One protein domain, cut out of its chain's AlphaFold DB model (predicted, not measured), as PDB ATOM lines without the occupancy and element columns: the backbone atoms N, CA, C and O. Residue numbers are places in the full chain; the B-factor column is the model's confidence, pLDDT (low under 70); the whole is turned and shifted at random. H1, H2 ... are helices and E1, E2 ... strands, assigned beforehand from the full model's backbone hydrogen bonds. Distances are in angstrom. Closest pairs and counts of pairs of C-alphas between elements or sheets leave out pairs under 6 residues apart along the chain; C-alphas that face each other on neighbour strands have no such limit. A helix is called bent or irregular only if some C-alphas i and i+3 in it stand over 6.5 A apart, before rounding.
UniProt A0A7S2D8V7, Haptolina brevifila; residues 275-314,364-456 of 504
ATOM      1  N   VAL A 275      62.655 -37.134  12.521       88.25
ATOM      2  CA  VAL A 275      62.231 -36.188  13.579       88.25
ATOM      3  C   VAL A 275      62.276 -36.841  14.967       88.25
ATOM      4  O   VAL A 275      62.637 -36.193  15.946       88.25
ATOM      5  N   SER A 276      61.915 -38.123  15.049       87.50
ATOM      6  CA  SER A 276      61.979 -38.950  16.258       87.50
ATOM      7  C   SER A 276      62.556 -40.321  15.912       87.50
ATOM      8  O   SER A 276      62.464 -40.777  14.771       87.50
ATOM      9  N   SER A 277      63.143 -40.988  16.907       86.56
ATOM     10  CA  SER A 277      63.508 -42.404  16.811       86.56
ATOM     11  C   SER A 277      62.276 -43.310  16.776       86.56
ATOM     12  O   SER A 277      62.340 -44.403  16.216       86.56
ATOM     13  N   ARG A 278      61.150 -42.858  17.345       87.19
ATOM     14  CA  ARG A 278      59.869 -43.560  17.316       87.19
ATOM     15  C   ARG A 278      59.006 -43.009  16.186       87.19
ATOM     16  O   ARG A 278      58.646 -41.832  16.185       87.19
ATOM     17  N   SER A 279      58.627 -43.858  15.232       87.50
ATOM     18  CA  SER A 279      57.884 -43.405  14.049       87.50
ATOM     19  C   SER A 279      56.515 -42.802  14.382       87.50
ATOM     20  O   SER A 279      56.107 -41.848  13.729       87.50
ATOM     21  N   THR A 280      55.842 -43.263  15.441       87.94
ATOM     22  CA  THR A 280      54.547 -42.727  15.913       87.94
ATOM     23  C   THR A 280      54.624 -41.310  16.500       87.94
ATOM     24  O   THR A 280      53.596 -40.658  16.681       87.94
ATOM     25  N   GLU A 281      55.828 -40.813  16.789       88.12
ATOM     26  CA  GLU A 281      56.082 -39.440  17.249       88.12
ATOM     27  C   GLU A 281      56.659 -38.545  16.153       88.12
ATOM     28  O   GLU A 281      56.735 -37.329  16.324       88.12
ATOM     29  N   GLY A 282      57.121 -39.149  15.058       87.00
ATOM     30  CA  GLY A 282      57.727 -38.447  13.937       87.00
ATOM     31  C   GLY A 282      56.800 -38.322  12.736       87.00
ATOM     32  O   GLY A 282      56.906 -37.349  12.015       87.00
ATOM     33  N   MET A 283      55.898 -39.269  12.494       91.62
ATOM     34  CA  MET A 283      55.083 -39.333  11.277       91.62
ATOM     35  C   MET A 283      53.592 -39.319  11.605       91.62
ATOM     36  O   MET A 283      53.168 -39.766  12.672       91.62
ATOM     37  N   PHE A 284      52.775 -38.837  10.671       92.44
ATOM     38  CA  PHE A 284      51.329 -38.892  10.822       92.44
ATOM     39  C   PHE A 284      50.818 -40.330  10.690       92.44
ATOM     40  O   PHE A 284      50.995 -40.949   9.651       92.44
ATOM     41  N   CYS A 285      50.118 -40.824  11.708       94.19
ATOM     42  CA  CYS A 285      49.225 -41.980  11.647       94.19
ATOM     43  C   CYS A 285      48.000 -41.701  12.523       94.19
ATOM     44  O   CYS A 285      48.126 -41.003  13.538       94.19
ATOM     45  N   LEU A 286      46.842 -42.264  12.156       94.25
ATOM     46  CA  LEU A 286      45.605 -42.153  12.938       94.25
ATOM     47  C   LEU A 286      45.869 -42.565  14.386       94.25
ATOM     48  O   LEU A 286      46.454 -43.620  14.629       94.25
ATOM     49  N   ASN A 287      45.520 -41.691  15.330       94.62
ATOM     50  CA  ASN A 287      45.700 -41.871  16.772       94.62
ATOM     51  C   ASN A 287      47.098 -42.372  17.181       94.62
ATOM     52  O   ASN A 287      47.250 -42.998  18.226       94.62
ATOM     53  N   ARG A 288      48.138 -42.107  16.370       94.56
ATOM     54  CA  ARG A 288      49.503 -42.637  16.564       94.56
ATOM     55  C   ARG A 288      49.528 -44.165  16.720       94.56
ATOM     56  O   ARG A 288      50.245 -44.696  17.567       94.56
ATOM     57  N   CYS A 289      48.722 -44.852  15.911       95.75
ATOM     58  CA  CYS A 289      48.516 -46.299  15.976       95.75
ATOM     59  C   CYS A 289      48.074 -46.780  17.363       95.75
ATOM     60  O   CYS A 289      48.424 -47.884  17.771       95.75
ATOM     61  N   SER A 290      47.367 -45.921  18.109       95.56
ATOM     62  CA  SER A 290      46.899 -46.155  19.482       95.56
ATOM     63  C   SER A 290      47.980 -46.688  20.423       95.56
ATOM     64  O   SER A 290      47.660 -47.374  21.386       95.56
ATOM     65  N   GLU A 291      49.251 -46.401  20.121       94.50
ATOM     66  CA  GLU A 291      50.429 -46.933  20.819       94.50
ATOM     67  C   GLU A 291      50.561 -48.470  20.789       94.50
ATOM     68  O   GLU A 291      51.317 -49.045  21.567       94.50
ATOM     69  N   HIS A 292      49.877 -49.132  19.853       95.00
ATOM     70  CA  HIS A 292      49.896 -50.582  19.645       95.00
ATOM     71  C   HIS A 292      50.347 -50.965  18.228       95.00
ATOM     72  O   HIS A 292      49.913 -51.977  17.671       95.00
ATOM     73  N   GLY A 293      51.199 -50.145  17.620       93.50
ATOM     74  CA  GLY A 293      51.703 -50.389  16.278       93.50
ATOM     75  C   GLY A 293      52.841 -49.461  15.881       93.50
ATOM     76  O   GLY A 293      53.105 -48.442  16.523       93.50
ATOM     77  N   ASP A 294      53.494 -49.816  14.779       93.31
ATOM     78  CA  ASP A 294      54.513 -48.988  14.144       93.31
ATOM     79  C   ASP A 294      53.870 -48.116  13.063       93.31
ATOM     80  O   ASP A 294      53.155 -48.612  12.190       93.31
ATOM     81  N   CYS A 295      54.154 -46.812  13.081       93.00
ATOM     82  CA  CYS A 295      53.665 -45.901  12.051       93.00
ATOM     83  C   CYS A 295      54.562 -45.931  10.808       93.00
ATOM     84  O   CYS A 295      55.779 -45.754  10.905       93.00
ATOM     85  N   ALA A 296      53.945 -46.082   9.639       88.81
ATOM     86  CA  ALA A 296      54.555 -45.967   8.323       88.81
ATOM     87  C   ALA A 296      53.842 -44.869   7.515       88.81
ATOM     88  O   ALA A 296      53.137 -45.135   6.543       88.81
ATOM     89  N   SER A 297      54.021 -43.610   7.937       86.06
ATOM     90  CA  SER A 297      53.547 -42.413   7.217       86.06
ATOM     91  C   SER A 297      52.045 -42.395   6.900       86.06
ATOM     92  O   SER A 297      51.653 -41.867   5.868       86.06
ATOM     93  N   GLY A 298      51.204 -42.969   7.754       89.25
ATOM     94  CA  GLY A 298      49.745 -42.955   7.605       89.25
ATOM     95  C   GLY A 298      49.114 -44.340   7.622       89.25
ATOM     96  O   GLY A 298      47.909 -44.458   7.830       89.25
ATOM     97  N   PHE A 299      49.943 -45.369   7.456       90.44
ATOM     98  CA  PHE A 299      49.591 -46.763   7.671       90.44
ATOM     99  C   PHE A 299      50.141 -47.238   9.018       90.44
ATOM    100  O   PHE A 299      51.315 -47.015   9.322       90.44
ATOM    101  N   CYS A 300      49.297 -47.881   9.819       93.25
ATOM    102  CA  CYS A 300      49.693 -48.501  11.075       93.25
ATOM    103  C   CYS A 300      49.915 -49.990  10.862       93.25
ATOM    104  O   CYS A 300      48.999 -50.671  10.418       93.25
ATOM    105  N   ARG A 301      51.109 -50.475  11.206       92.19
ATOM    106  CA  ARG A 301      51.385 -51.908  11.308       92.19
ATOM    107  C   ARG A 301      51.145 -52.344  12.744       92.19
ATOM    108  O   ARG A 301      51.938 -51.992  13.625       92.19
ATOM    109  N   CYS A 302      50.051 -53.051  12.983       91.31
ATOM    110  CA  CYS A 302      49.631 -53.383  14.338       91.31
ATOM    111  C   CYS A 302      50.495 -54.476  14.970       91.31
ATOM    112  O   CYS A 302      50.975 -55.403  14.320       91.31
ATOM    113  N   TRP A 303      50.708 -54.368  16.280       91.31
ATOM    114  CA  TRP A 303      51.330 -55.436  17.050       91.31
ATOM    115  C   TRP A 303      50.355 -56.600  17.243       91.31
ATOM    116  O   TRP A 303      49.138 -56.449  17.137       91.31
ATOM    117  N   ALA A 304      50.896 -57.776  17.564       85.56
ATOM    118  CA  ALA A 304      50.092 -58.969  17.804       85.56
ATOM    119  C   ALA A 304      48.985 -58.711  18.847       85.56
ATOM    120  O   ALA A 304      49.240 -58.138  19.907       85.56
ATOM    121  N   GLY A 305      47.761 -59.146  18.538       85.94
ATOM    122  CA  GLY A 305      46.583 -58.931  19.386       85.94
ATOM    123  C   GLY A 305      45.867 -57.594  19.163       85.94
ATOM    124  O   GLY A 305      44.855 -57.347  19.818       85.94
ATOM    125  N   TYR A 306      46.340 -56.756  18.238       90.19
ATOM    126  CA  TYR A 306      45.708 -55.492  17.866       90.19
ATOM    127  C   TYR A 306      45.406 -55.439  16.370       90.19
ATOM    128  O   TYR A 306      46.122 -56.018  15.558       90.19
ATOM    129  N   GLN A 307      44.328 -54.748  16.012       89.62
ATOM    130  CA  GLN A 307      43.884 -54.580  14.633       89.62
ATOM    131  C   GLN A 307      43.149 -53.248  14.435       89.62
ATOM    132  O   GLN A 307      42.858 -52.515  15.388       89.62
ATOM    133  N   GLY A 308      42.797 -52.979  13.182       89.69
ATOM    134  CA  GLY A 308      42.068 -51.787  12.758       89.69
ATOM    135  C   GLY A 308      42.989 -50.657  12.308       89.69
ATOM    136  O   GLY A 308      44.195 -50.696  12.539       89.69
ATOM    137  N   ALA A 309      42.416 -49.639  11.663       91.31
ATOM    138  CA  ALA A 309      43.175 -48.576  10.991       91.31
ATOM    139  C   ALA A 309      44.164 -47.805  11.896       91.31
ATOM    140  O   ALA A 309      45.129 -47.221  11.401       91.31
ATOM    141  N   ASP A 310      43.926 -47.796  13.208       94.56
ATOM    142  CA  ASP A 310      44.771 -47.179  14.229       94.56
ATOM    143  C   ASP A 310      45.183 -48.149  15.348       94.56
ATOM    144  O   ASP A 310      45.571 -47.693  16.419       94.56
ATOM    145  N   CYS A 311      45.077 -49.465  15.143       93.88
ATOM    146  CA  CYS A 311      45.411 -50.505  16.129       93.88
ATOM    147  C   CYS A 311      44.691 -50.385  17.488       93.88
ATOM    148  O   CYS A 311      45.192 -50.859  18.509       93.88
ATOM    149  N   SER A 312      43.517 -49.746  17.538       93.44
ATOM    150  CA  SER A 312      42.728 -49.606  18.772       93.44
ATOM    151  C   SER A 312      41.887 -50.840  19.116       93.44
ATOM    152  O   SER A 312      41.470 -51.002  20.266       93.44
ATOM    153  N   ILE A 313      41.617 -51.724  18.150       90.50
ATOM    154  CA  ILE A 313      40.769 -52.902  18.357       90.50
ATOM    155  C   ILE A 313      41.629 -54.053  18.868       90.50
ATOM    156  O   ILE A 313      42.614 -54.419  18.234       90.50
ATOM    157  N   LYS A 314      41.220 -54.690  19.968       87.12
ATOM    158  CA  LYS A 314      41.831 -55.949  20.411       87.12
ATOM    159  C   LYS A 314      41.329 -57.105  19.551       87.12
ATOM    160  O   LYS A 314      40.131 -57.394  19.545       87.12
ATOM    161  N   PRO A 364      27.360 -43.612  25.063       93.25
ATOM    162  CA  PRO A 364      26.550 -42.429  24.813       93.25
ATOM    163  C   PRO A 364      26.000 -42.416  23.381       93.25
ATOM    164  O   PRO A 364      26.680 -42.783  22.423       93.25
ATOM    165  N   ARG A 365      24.754 -41.954  23.224       93.62
ATOM    166  CA  ARG A 365      24.133 -41.754  21.907       93.62
ATOM    167  C   ARG A 365      24.545 -40.396  21.309       93.62
ATOM    168  O   ARG A 365      24.715 -39.446  22.074       93.62
ATOM    169  N   PRO A 366      24.668 -40.276  19.975       95.19
ATOM    170  CA  PRO A 366      24.473 -41.341  18.990       95.19
ATOM    171  C   PRO A 366      25.627 -42.347  18.996       95.19
ATOM    172  O   PRO A 366      26.779 -41.961  19.145       95.19
ATOM    173  N   ARG A 367      25.318 -43.631  18.828       96.94
ATOM    174  CA  ARG A 367      26.305 -44.708  18.680       96.94
ATOM    175  C   ARG A 367      26.721 -44.816  17.222       96.94
ATOM    176  O   ARG A 367      25.860 -44.830  16.344       96.94
ATOM    177  N   VAL A 368      28.018 -44.897  16.953       96.88
ATOM    178  CA  VAL A 368      28.552 -44.889  15.586       96.88
ATOM    179  C   VAL A 368      29.372 -46.147  15.343       96.88
ATOM    180  O   VAL A 368      30.359 -46.386  16.036       96.88
ATOM    181  N   TYR A 369      28.985 -46.940  14.348       95.31
ATOM    182  CA  TYR A 369      29.819 -48.028  13.844       95.31
ATOM    183  C   TYR A 369      30.737 -47.503  12.741       95.31
ATOM    184  O   TYR A 369      30.284 -46.811  11.826       95.31
ATOM    185  N   ILE A 370      32.023 -47.833  12.823       95.00
ATOM    186  CA  ILE A 370      33.039 -47.410  11.857       95.00
ATOM    187  C   ILE A 370      33.471 -48.630  11.055       95.00
ATOM    188  O   ILE A 370      33.863 -49.642  11.632       95.00
ATOM    189  N   TYR A 371      33.415 -48.526   9.731       90.56
ATOM    190  CA  TYR A 371      33.893 -49.591   8.858       90.56
ATOM    191  C   TYR A 371      35.422 -49.663   8.858       90.56
ATOM    192  O   TYR A 371      36.095 -48.691   8.513       90.56
ATOM    193  N   GLU A 372      35.959 -50.849   9.141       86.69
ATOM    194  CA  GLU A 372      37.361 -51.182   8.877       86.69
ATOM    195  C   GLU A 372      37.517 -51.501   7.385       86.69
ATOM    196  O   GLU A 372      37.270 -52.620   6.932       86.69
ATOM    197  N   LEU A 373      37.851 -50.482   6.592       81.00
ATOM    198  CA  LEU A 373      38.105 -50.653   5.163       81.00
ATOM    199  C   LEU A 373      39.506 -51.234   4.922       81.00
ATOM    200  O   LEU A 373      40.435 -50.904   5.664       81.00
ATOM    201  N   PRO A 374      39.696 -52.025   3.853       76.44
ATOM    202  CA  PRO A 374      41.028 -52.338   3.354       76.44
ATOM    203  C   PRO A 374      41.838 -51.056   3.084       76.44
ATOM    204  O   PRO A 374      41.285 -50.021   2.694       76.44
ATOM    205  N   GLY A 375      43.152 -51.108   3.322       75.44
ATOM    206  CA  GLY A 375      44.000 -49.910   3.344       75.44
ATOM    207  C   GLY A 375      44.054 -49.132   2.024       75.44
ATOM    208  O   GLY A 375      44.264 -47.918   2.039       75.44
ATOM    209  N   ASP A 376      43.792 -49.782   0.887       71.75
ATOM    210  CA  ASP A 376      43.730 -49.181  -0.452       71.75
ATOM    211  C   ASP A 376      42.586 -48.167  -0.624       71.75
ATOM    212  O   ASP A 376      42.661 -47.299  -1.497       71.75
ATOM    213  N   PHE A 377      41.560 -48.224   0.228       76.00
ATOM    214  CA  PHE A 377      40.491 -47.224   0.257       76.00
ATOM    215  C   PHE A 377      40.833 -45.994   1.108       76.00
ATOM    216  O   PHE A 377      40.144 -44.975   0.993       76.00
ATOM    217  N   ASN A 378      41.854 -46.071   1.973       83.44
ATOM    218  CA  ASN A 378      42.158 -45.001   2.919       83.44
ATOM    219  C   ASN A 378      43.652 -44.852   3.284       83.44
ATOM    220  O   ASN A 378      44.333 -43.979   2.752       83.44
ATOM    221  N   THR A 379      44.182 -45.645   4.210       84.19
ATOM    222  CA  THR A 379      45.487 -45.463   4.866       84.19
ATOM    223  C   THR A 379      46.669 -45.575   3.906       84.19
ATOM    224  O   THR A 379      47.692 -44.930   4.133       84.19
ATOM    225  N   PHE A 380      46.531 -46.293   2.786       80.31
ATOM    226  CA  PHE A 380      47.567 -46.351   1.750       80.31
ATOM    227  C   PHE A 380      47.798 -44.992   1.089       80.31
ATOM    228  O   PHE A 380      48.942 -44.652   0.789       80.31
ATOM    229  N   LEU A 381      46.741 -44.182   0.959       78.75
ATOM    230  CA  LEU A 381      46.834 -42.829   0.406       78.75
ATOM    231  C   LEU A 381      47.701 -41.927   1.262       78.75
ATOM    232  O   LEU A 381      48.433 -41.080   0.753       78.75
ATOM    233  N   LEU A 382      47.620 -42.126   2.573       83.75
ATOM    234  CA  LEU A 382      48.455 -41.417   3.523       83.75
ATOM    235  C   LEU A 382      49.893 -41.953   3.460       83.75
ATOM    236  O   LEU A 382      50.817 -41.158   3.294       83.75
ATOM    237  N   ALA A 383      50.077 -43.281   3.484       85.50
ATOM    238  CA  ALA A 383      51.389 -43.948   3.498       85.50
ATOM    239  C   ALA A 383      52.332 -43.508   2.363       85.50
ATOM    240  O   ALA A 383      53.553 -43.403   2.543       85.50
ATOM    241  N   ARG A 384      51.758 -43.227   1.194       80.25
ATOM    242  CA  ARG A 384      52.466 -42.897  -0.050       80.25
ATOM    243  C   ARG A 384      52.441 -41.402  -0.404       80.25
ATOM    244  O   ARG A 384      52.830 -40.972  -1.496       80.25
ATOM    245  N   ARG A 385      51.998 -40.569   0.533       82.25
ATOM    246  CA  ARG A 385      51.919 -39.125   0.354       82.25
ATOM    247  C   ARG A 385      53.293 -38.479   0.144       82.25
ATOM    248  O   ARG A 385      54.242 -38.723   0.885       82.25
ATOM    249  N   GLN A 386      53.358 -37.547  -0.808       78.56
ATOM    250  CA  GLN A 386      54.598 -36.863  -1.199       78.56
ATOM    251  C   GLN A 386      55.021 -35.713  -0.282       78.56
ATOM    252  O   GLN A 386      56.213 -35.544  -0.038       78.56
ATOM    253  N   SER A 387      54.062 -34.948   0.245       80.12
ATOM    254  CA  SER A 387      54.346 -33.797   1.113       80.12
ATOM    255  C   SER A 387      53.689 -33.978   2.484       80.12
ATOM    256  O   SER A 387      52.519 -34.372   2.502       80.12
ATOM    257  N   PRO A 388      54.390 -33.722   3.609       82.75
ATOM    258  CA  PRO A 388      53.893 -33.933   4.979       82.75
ATOM    259  C   PRO A 388      52.476 -33.395   5.256       82.75
ATOM    260  O   PRO A 388      51.691 -34.021   5.970       82.75
ATOM    261  N   GLU A 389      52.142 -32.267   4.638       81.94
ATOM    262  CA  GLU A 389      50.922 -31.490   4.843       81.94
ATOM    263  C   GLU A 389      49.678 -32.014   4.107       81.94
ATOM    264  O   GLU A 389      48.565 -31.545   4.362       81.94
ATOM    265  N   SER A 390      49.825 -32.911   3.124       82.12
ATOM    266  CA  SER A 390      48.665 -33.290   2.295       82.12
ATOM    267  C   SER A 390      47.727 -34.218   3.076       82.12
ATOM    268  O   SER A 390      48.164 -35.191   3.671       82.12
ATOM    269  N   CYS A 391      46.423 -33.947   3.086       82.44
ATOM    270  CA  CYS A 391      45.415 -34.807   3.732       82.44
ATOM    271  C   CYS A 391      45.659 -35.194   5.202       82.44
ATOM    272  O   CYS A 391      45.066 -36.153   5.691       82.44
ATOM    273  N   THR A 392      46.507 -34.470   5.920       87.44
ATOM    274  CA  THR A 392      46.773 -34.700   7.339       87.44
ATOM    275  C   THR A 392      46.263 -33.516   8.146       87.44
ATOM    276  O   THR A 392      46.173 -32.383   7.668       87.44
ATOM    277  N   THR A 393      45.899 -33.781   9.396       88.06
ATOM    278  CA  THR A 393      45.490 -32.735  10.346       88.06
ATOM    279  C   THR A 393      46.680 -32.100  11.043       88.06
ATOM    280  O   THR A 393      46.567 -31.013  11.609       88.06
ATOM    281  N   ARG A 394      47.829 -32.775  11.008       89.44
ATOM    282  CA  ARG A 394      49.050 -32.351  11.672       89.44
ATOM    283  C   ARG A 394      50.292 -32.887  10.978       89.44
ATOM    284  O   ARG A 394      50.267 -33.948  10.361       89.44
ATOM    285  N   GLU A 395      51.379 -32.169  11.197       88.19
ATOM    286  CA  GLU A 395      52.744 -32.539  10.850       88.19
ATOM    287  C   GLU A 395      53.599 -32.498  12.120       88.19
ATOM    288  O   GLU A 395      53.293 -31.760  13.063       88.19
ATOM    289  N   TYR A 396      54.691 -33.257  12.140       86.94
ATOM    290  CA  TYR A 396      55.661 -33.215  13.229       86.94
ATOM    291  C   TYR A 396      56.908 -32.471  12.764       86.94
ATOM    292  O   TYR A 396      57.555 -32.854  11.790       86.94
ATOM    293  N   ALA A 397      57.246 -31.399  13.470       84.62
ATOM    294  CA  ALA A 397      58.449 -30.608  13.241       84.62
ATOM    295  C   ALA A 397      59.360 -30.682  14.468       84.62
ATOM    296  O   ALA A 397      58.894 -30.910  15.580       84.62
ATOM    297  N   TRP A 398      60.665 -30.477  14.303       86.75
ATOM    298  CA  TRP A 398      61.560 -30.388  15.455       86.75
ATOM    299  C   TRP A 398      61.468 -29.017  16.124       86.75
ATOM    300  O   TRP A 398      61.596 -27.983  15.467       86.75
ATOM    301  N   SER A 399      61.313 -29.002  17.447       86.75
ATOM    302  CA  SER A 399      61.374 -27.781  18.245       86.75
ATOM    303  C   SER A 399      62.752 -27.656  18.882       86.75
ATOM    304  O   SER A 399      63.070 -28.344  19.852       86.75
ATOM    305  N   ALA A 400      63.581 -26.747  18.360       85.38
ATOM    306  CA  ALA A 400      64.908 -26.487  18.921       85.38
ATOM    307  C   ALA A 400      64.845 -25.983  20.374       85.38
ATOM    308  O   ALA A 400      65.739 -26.272  21.161       85.38
ATOM    309  N   ILE A 401      63.772 -25.269  20.731       87.56
ATOM    310  CA  ILE A 401      63.552 -24.741  22.084       87.56
ATOM    311  C   ILE A 401      63.238 -25.879  23.060       87.56
ATOM    312  O   ILE A 401      63.784 -25.913  24.159       87.56
ATOM    313  N   LYS A 402      62.362 -26.810  22.666       85.81
ATOM    314  CA  LYS A 402      61.940 -27.930  23.523       85.81
ATOM    315  C   LYS A 402      62.894 -29.125  23.458       85.81
ATOM    316  O   LYS A 402      62.789 -30.016  24.291       85.81
ATOM    317  N   GLY A 403      63.785 -29.168  22.465       85.69
ATOM    318  CA  GLY A 403      64.642 -30.324  22.199       85.69
ATOM    319  C   GLY A 403      63.848 -31.593  21.880       85.69
ATOM    320  O   GLY A 403      64.299 -32.685  22.214       85.69
ATOM    321  N   ALA A 404      62.653 -31.450  21.297       84.31
ATOM    322  CA  ALA A 404      61.710 -32.542  21.064       84.31
ATOM    323  C   ALA A 404      60.828 -32.279  19.824       84.31
ATOM    324  O   ALA A 404      60.697 -31.120  19.407       84.31
ATOM    325  N   PRO A 405      60.194 -33.321  19.247       86.06
ATOM    326  CA  PRO A 405      59.161 -33.157  18.229       86.06
ATOM    327  C   PRO A 405      57.994 -32.303  18.738       86.06
ATOM    328  O   PRO A 405      57.526 -32.454  19.867       86.06
ATOM    329  N   GLU A 406      57.497 -31.419  17.885       88.88
ATOM    330  CA  GLU A 406      56.359 -30.545  18.128       88.88
ATOM    331  C   GLU A 406      55.321 -30.713  17.020       88.88
ATOM    332  O   GLU A 406      55.643 -30.856  15.839       88.88
ATOM    333  N   VAL A 407      54.053 -30.710  17.427       89.56
ATOM    334  CA  VAL A 407      52.918 -30.870  16.524       89.56
ATOM    335  C   VAL A 407      52.573 -29.523  15.907       89.56
ATOM    336  O   VAL A 407      52.232 -28.573  16.614       89.56
ATOM    337  N   LYS A 408      52.596 -29.463  14.580       88.56
ATOM    338  CA  LYS A 408      52.080 -28.343  13.801       88.56
ATOM    339  C   LYS A 408      50.731 -28.737  13.212       88.56
ATOM    340  O   LYS A 408      50.653 -29.652  12.399       88.56
ATOM    341  N   TRP A 409      49.675 -28.040  13.614       88.19
ATOM    342  CA  TRP A 409      48.327 -28.285  13.105       88.19
ATOM    343  C   TRP A 409      48.131 -27.666  11.722       88.19
ATOM    344  O   TRP A 409      48.548 -26.533  11.466       88.19
ATOM    345  N   SER A 410      47.481 -28.417  10.837       82.38
ATOM    346  CA  SER A 410      47.110 -27.968   9.500       82.38
ATOM    347  C   SER A 410      45.769 -27.241   9.540       82.38
ATOM    348  O   SER A 410      44.814 -27.703  10.160       82.38
ATOM    349  N   GLY A 411      45.683 -26.103   8.848       76.25
ATOM    350  CA  GLY A 411      44.419 -25.401   8.597       76.25
ATOM    351  C   GLY A 411      43.716 -25.854   7.312       76.25
ATOM    352  O   GLY A 411      42.727 -25.246   6.911       76.25
ATOM    353  N   ASN A 412      44.252 -26.863   6.617       75.62
ATOM    354  CA  ASN A 412      43.744 -27.306   5.324       75.62
ATOM    355  C   ASN A 412      42.550 -28.261   5.482       75.62
ATOM    356  O   ASN A 412      42.628 -29.258   6.197       75.62
ATOM    357  N   LEU A 413      41.463 -28.000   4.753       80.44
ATOM    358  CA  LEU A 413      40.254 -28.826   4.781       80.44
ATOM    359  C   LEU A 413      40.385 -30.155   4.017       80.44
ATOM    360  O   LEU A 413      39.567 -31.042   4.243       80.44
ATOM    361  N   TYR A 414      41.416 -30.359   3.185       80.06
ATOM    362  CA  TYR A 414      41.651 -31.662   2.532       80.06
ATOM    363  C   TYR A 414      41.932 -32.800   3.533       80.06
ATOM    364  O   TYR A 414      41.838 -33.969   3.172       80.06
ATOM    365  N   GLY A 415      42.271 -32.476   4.788       83.38
ATOM    366  CA  GLY A 415      42.422 -33.437   5.886       83.38
ATOM    367  C   GLY A 415      41.151 -33.677   6.714       83.38
ATOM    368  O   GLY A 415      41.220 -34.396   7.705       83.38
ATOM    369  N   ALA A 416      40.003 -33.079   6.368       86.19
ATOM    370  CA  ALA A 416      38.810 -33.098   7.225       86.19
ATOM    371  C   ALA A 416      38.222 -34.505   7.440       86.19
ATOM    372  O   ALA A 416      37.840 -34.841   8.558       86.19
ATOM    373  N   GLU A 417      38.188 -35.352   6.407       87.12
ATOM    374  CA  GLU A 417      37.716 -36.743   6.535       87.12
ATOM    375  C   GLU A 417      38.644 -37.577   7.424       87.12
ATOM    376  O   GLU A 417      38.177 -38.392   8.217       87.12
ATOM    377  N   ILE A 418      39.953 -37.325   7.342       90.12
ATOM    378  CA  ILE A 418      40.965 -37.958   8.190       90.12
ATOM    379  C   ILE A 418      40.786 -37.497   9.641       90.12
ATOM    380  O   ILE A 418      40.827 -38.322  10.550       90.12
ATOM    381  N   ALA A 419      40.534 -36.201   9.859       90.44
ATOM    382  CA  ALA A 419      40.240 -35.643  11.178       90.44
ATOM    383  C   ALA A 419      39.009 -36.301  11.808       90.44
ATOM    384  O   ALA A 419      39.037 -36.700  12.970       90.44
ATOM    385  N   LEU A 420      37.935 -36.422  11.024       92.00
ATOM    386  CA  LEU A 420      36.695 -37.044  11.465       92.00
ATOM    387  C   LEU A 420      36.904 -38.530  11.762       92.00
ATOM    388  O   LEU A 420      36.428 -39.011  12.786       92.00
ATOM    389  N   HIS A 421      37.644 -39.242  10.911       94.00
ATOM    390  CA  HIS A 421      37.968 -40.645  11.134       94.00
ATOM    391  C   HIS A 421      38.764 -40.837  12.429       94.00
ATOM    392  O   HIS A 421      38.353 -41.618  13.280       94.00
ATOM    393  N   GLU A 422      39.838 -40.072  12.623       93.69
ATOM    394  CA  GLU A 422      40.662 -40.118  13.835       93.69
ATOM    395  C   GLU A 422      39.835 -39.834  15.102       93.69
ATOM    396  O   GLU A 422      39.892 -40.596  16.070       93.69
ATOM    397  N   ALA A 423      39.003 -38.787  15.067       94.56
ATOM    398  CA  ALA A 423      38.138 -38.411  16.179       94.56
ATOM    399  C   ALA A 423      37.083 -39.481  16.497       94.56
ATOM    400  O   ALA A 423      36.838 -39.769  17.667       94.56
ATOM    401  N   LEU A 424      36.464 -40.083  15.476       96.31
ATOM    402  CA  LEU A 424      35.478 -41.146  15.660       96.31
ATOM    403  C   LEU A 424      36.119 -42.429  16.198       96.31
ATOM    404  O   LEU A 424      35.534 -43.064  17.073       96.31
ATOM    405  N   LEU A 425      37.325 -42.787  15.742       95.50
ATOM    406  CA  LEU A 425      38.051 -43.961  16.234       95.50
ATOM    407  C   LEU A 425      38.338 -43.880  17.741       95.50
ATOM    408  O   LEU A 425      38.217 -44.894  18.430       95.50
ATOM    409  N   ALA A 426      38.642 -42.677  18.245       94.50
ATOM    410  CA  ALA A 426      38.890 -42.390  19.662       94.50
ATOM    411  C   ALA A 426      37.619 -42.036  20.467       94.50
ATOM    412  O   ALA A 426      37.688 -41.793  21.674       94.50
ATOM    413  N   SER A 427      36.458 -41.960  19.813       95.38
ATOM    414  CA  SER A 427      35.230 -41.457  20.424       95.38
ATOM    415  C   SER A 427      34.591 -42.486  21.364       95.38
ATOM    416  O   SER A 427      34.451 -43.651  20.985       95.38
ATOM    417  N   PRO A 428      34.064 -42.072  22.536       94.88
ATOM    418  CA  PRO A 428      33.263 -42.952  23.388       94.88
ATOM    419  C   PRO A 428      31.943 -43.376  22.727       94.88
ATOM    420  O   PRO A 428      31.273 -44.259  23.241       94.88
ATOM    421  N   HIS A 429      31.560 -42.752  21.610       95.62
ATOM    422  CA  HIS A 429      30.379 -43.102  20.823       95.62
ATOM    423  C   HIS A 429      30.605 -44.295  19.881       95.62
ATOM    424  O   HIS A 429      29.638 -44.812  19.316       95.62
ATOM    425  N   ARG A 430      31.860 -44.717  19.663       94.62
ATOM    426  CA  ARG A 430      32.186 -45.820  18.756       94.62
ATOM    427  C   ARG A 430      31.656 -47.142  19.306       94.62
ATOM    428  O   ARG A 430      31.925 -47.497  20.451       94.62
ATOM    429  N   VAL A 431      30.960 -47.897  18.463       92.56
ATOM    430  CA  VAL A 431      30.534 -49.273  18.749       92.56
ATOM    431  C   VAL A 431      31.201 -50.249  17.785       92.56
ATOM    432  O   VAL A 431      31.431 -49.924  16.623       92.56
ATOM    433  N   MET A 432      31.509 -51.450  18.278       87.94
ATOM    434  CA  MET A 432      32.088 -52.537  17.473       87.94
ATOM    435  C   MET A 432      31.027 -53.506  16.937       87.94
ATOM    436  O   MET A 432      31.317 -54.291  16.041       87.94
ATOM    437  N   ASP A 433      29.812 -53.448  17.480       87.19
ATOM    438  CA  ASP A 433      28.661 -54.210  17.006       87.19
ATOM    439  C   ASP A 433      27.775 -53.294  16.141       87.19
ATOM    440  O   ASP A 433      27.266 -52.291  16.661       87.19
ATOM    441  N   PRO A 434      27.606 -53.586  14.838       89.31
ATOM    442  CA  PRO A 434      26.779 -52.775  13.952       89.31
ATOM    443  C   PRO A 434      25.297 -52.758  14.356       89.31
ATOM    444  O   PRO A 434      24.627 -51.766  14.084       89.31
ATOM    445  N   GLU A 435      24.789 -53.783  15.052       89.12
ATOM    446  CA  GLU A 435      23.392 -53.833  15.520       89.12
ATOM    447  C   GLU A 435      23.118 -52.820  16.645       89.12
ATOM    448  O   GLU A 435      21.980 -52.416  16.893       89.12
ATOM    449  N   LEU A 436      24.171 -52.359  17.328       90.06
ATOM    450  CA  LEU A 436      24.078 -51.315  18.348       90.06
ATOM    451  C   LEU A 436      24.193 -49.903  17.765       90.06
ATOM    452  O   LEU A 436      24.069 -48.932  18.516       90.06
ATOM    453  N   ALA A 437      24.468 -49.757  16.471       95.62
ATOM    454  CA  ALA A 437      24.759 -48.469  15.862       95.62
ATOM    455  C   ALA A 437      23.490 -47.656  15.577       95.62
ATOM    456  O   ALA A 437      22.480 -48.172  15.109       95.62
ATOM    457  N   ASP A 438      23.566 -46.348  15.816       97.38
ATOM    458  CA  ASP A 438      22.564 -45.386  15.354       97.38
ATOM    459  C   ASP A 438      22.973 -44.791  13.994       97.38
ATOM    460  O   ASP A 438      22.124 -44.444  13.177       97.38
ATOM    461  N   PHE A 439      24.284 -44.692  13.751       97.25
ATOM    462  CA  PHE A 439      24.873 -44.246  12.493       97.25
ATOM    463  C   PHE A 439      26.042 -45.132  12.077       97.25
ATOM    464  O   PHE A 439      26.729 -45.737  12.901       97.25
ATOM    465  N   PHE A 440      26.311 -45.122  10.777       96.50
ATOM    466  CA  PHE A 440      27.433 -45.811  10.163       96.50
ATOM    467  C   PHE A 440      28.377 -44.790   9.536       96.50
ATOM    468  O   PHE A 440      27.935 -43.897   8.812       96.50
ATOM    469  N   PHE A 441      29.675 -44.937   9.789       95.31
ATOM    470  CA  PHE A 441      30.715 -44.119   9.181       95.31
ATOM    471  C   PHE A 441      31.629 -44.977   8.305       95.31
ATOM    472  O   PHE A 441      32.209 -45.962   8.763       95.31
ATOM    473  N   VAL A 442      31.756 -44.588   7.037       93.25
ATOM    474  CA  VAL A 442      32.617 -45.248   6.050       93.25
ATOM    475  C   VAL A 442      33.805 -44.321   5.769       93.25
ATOM    476  O   VAL A 442      33.610 -43.299   5.110       93.25
ATOM    477  N   PRO A 443      35.023 -44.634   6.250       90.50
ATOM    478  CA  PRO A 443      36.191 -43.760   6.132       90.50
ATOM    479  C   PRO A 443      36.844 -43.848   4.745       90.50
ATOM    480  O   PRO A 443      38.012 -44.211   4.618       90.50
ATOM    481  N   ALA A 444      36.085 -43.547   3.693       81.88
ATOM    482  CA  ALA A 444      36.614 -43.413   2.341       81.88
ATOM    483  C   ALA A 444      37.155 -41.988   2.173       81.88
ATOM    484  O   ALA A 444      36.380 -41.037   2.204       81.88
ATOM    485  N   TYR A 445      38.472 -41.832   2.018       81.81
ATOM    486  CA  TYR A 445      39.138 -40.523   1.930       81.81
ATOM    487  C   TYR A 445      38.947 -39.858   0.553       81.81
ATOM    488  O   TYR A 445      39.909 -39.575  -0.161       81.81
ATOM    489  N   GLY A 446      37.697 -39.652   0.136       71.50
ATOM    490  CA  GLY A 446      37.335 -39.102  -1.170       71.50
ATOM    491  C   GLY A 446      37.656 -37.613  -1.336       71.50
ATOM    492  O   GLY A 446      37.927 -37.171  -2.453       71.50
ATOM    493  N   GLY A 447      37.658 -36.842  -0.247       71.19
ATOM    494  CA  GLY A 447      38.043 -35.428  -0.233       71.19
ATOM    495  C   GLY A 447      39.554 -35.200  -0.172       71.19
ATOM    496  O   GLY A 447      40.020 -34.069  -0.322       71.19
ATOM    497  N   CYS A 448      40.334 -36.257   0.043       75.00
ATOM    498  CA  CYS A 448      41.775 -36.165   0.159       75.00
ATOM    499  C   CYS A 448      42.451 -35.985  -1.211       75.00
ATOM    500  O   CYS A 448      42.446 -36.864  -2.072       75.00
ATOM    501  N   PHE A 449      43.125 -34.849  -1.377       65.56
ATOM    502  CA  PHE A 449      43.990 -34.574  -2.516       65.56
ATOM    503  C   PHE A 449      45.416 -35.122  -2.290       65.56
ATOM    504  O   PHE A 449      46.370 -34.348  -2.198       65.56
ATOM    505  N   VAL A 450      45.598 -36.446  -2.179       64.25
ATOM    506  CA  VAL A 450      46.935 -37.029  -2.418       64.25
ATOM    507  C   VAL A 450      47.065 -37.274  -3.916       64.25
ATOM    508  O   VAL A 450      46.168 -37.835  -4.547       64.25
ATOM    509  N   SER A 451      48.201 -36.885  -4.497       52.69
ATOM    510  CA  SER A 451      48.526 -37.111  -5.913       52.69
ATOM    511  C   SER A 451      48.457 -38.589  -6.352       52.69
ATOM    512  O   SER A 451      48.480 -38.844  -7.555       52.69
ATOM    513  N   GLU A 452      48.280 -39.537  -5.412       42.41
ATOM    514  CA  GLU A 452      47.857 -40.944  -5.612       42.41
ATOM    515  C   GLU A 452      46.687 -41.042  -6.572       42.41
ATOM    516  O   GLU A 452      46.640 -41.887  -7.466       42.41
ATOM    517  N   PHE A 453      45.734 -40.136  -6.370       41.97
ATOM    518  CA  PHE A 453      44.442 -40.154  -7.004       41.97
ATOM    519  C   PHE A 453      44.223 -38.960  -7.908       41.97
ATOM    520  O   PHE A 453      43.091 -38.529  -8.112       41.97
ATOM    521  N   ASN A 454      45.241 -38.649  -8.704       38.50
ATOM    522  CA  ASN A 454      44.913 -38.434 -10.104       38.50
ATOM    523  C   ASN A 454      44.470 -39.765 -10.761       38.50
ATOM    524  O   ASN A 454      44.826 -40.028 -11.895       38.50
ATOM    525  N   ARG A 455      43.622 -40.605 -10.134       35.88
ATOM    526  CA  ARG A 455      42.569 -41.266 -10.912       35.88
ATOM    527  C   ARG A 455      41.809 -40.117 -11.554       35.88
ATOM    528  O   ARG A 455      41.649 -39.067 -10.936       35.88
ATOM    529  N   ALA A 456      41.373 -40.261 -12.799       30.98
ATOM    530  CA  ALA A 456      40.437 -39.276 -13.303       30.98
ATOM    531  C   ALA A 456      39.203 -39.371 -12.400       30.98
ATOM    532  O   ALA A 456      38.361 -40.237 -12.605       30.98
TER     533      ALA A 456
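Overview. This is residues 275 to 314 and 364 to 456 of the 504 residues of a protein of Haptolina brevifila (UniProt A0A7S2D8V7). Three separate two-stranded sheets stand round a middle made by the helices H2 and H4, with the hairpin E4 and E5 towards one end of the longest axis and the parallel pair E3 and E6 towards the other. The third, the small hairpin E1 and E2, has the short helices H1 and H2 packed on it and H3 near its turn, while long stretches without named elements run between and beyond these parts. The printed part has 133 residues, with four named helices and six named strands in the order H1, H2, E1, E2, E3, H3, E4, E5, H4, E6. The class is mixed, helices and strands, though under half of the residues are in named elements. The whole is compact, with a radius of gyration of the C-alphas of 15.1 A and spans of 49 by 38 by 27 A.

Along the chain. H1, residues 279 to 282, begins at C-alpha 279, (57.884, -43.405, 14.049). H2 is residues 286 to 291, 10.4 A long, and E1 and E2 are residues 293 to 296 and 299 to 302. After the cut come E3, residues 368 to 370, and H3, residues 379 to 383. E4, residues 394 to 399, is 14.7 A long, and E5, residues 404 to 409, 16.1 A. H4, residues 413 to 425, is 19.1 A long and irregular: C-alphas 414 and 417 are 7.6 A apart. E6, residues 439 to 441, ends at (30.715, -44.119, 9.181).

Arrangement. H2 and H4 touch, with Leu 286 and Glu 422 their closest C-alphas at 5.4 A; they run the same way at a tilt of 37 degrees, only just steep. H1 and H2 touch, closest at the C-alphas of Thr 280 and Arg 288, 5.1 A. E1 and E2 form an antiparallel hairpin, with N 294 and O 301 at 2.9 A. The closest C-alphas of H2 and E2 are those of Cys 289 and Cys 300, 5.5 A; of E2 and H3, those of Phe 299 and Thr 379, 5.1 A; of H1 and E4, those of Gly 282 and Tyr 396, 5.7 A. E4 and E5 form an antiparallel hairpin, with N 406 and O 397 at 2.7 A. E3 and E6 are parallel, with N 441 and O 369 at 2.8 A. The closest C-alphas of E3 and H4 are those of Ile 370 and Leu 425, 7.5 A. H3 and H4 are apart. In H3 every O i to N i+4 pair is within hydrogen-bond range, in H4 7 of 9, and in H2 0 of 2, but 3 of 3 O i to N i+3 pairs; H1 is too short for an i+4 pair.

Size, cuts and confidence. The two C-alphas farthest apart, those of Ile 401 and Glu 435, are 50.0 A apart. Residues 315 to 363 are not printed, and C-alphas 314 and 364 are 20.9 A apart across this cut. The link from H4 to E6 is long, with 13 residues. The mean pLDDT of the printed part is 85.7, and residues 449 to 456 are under 70.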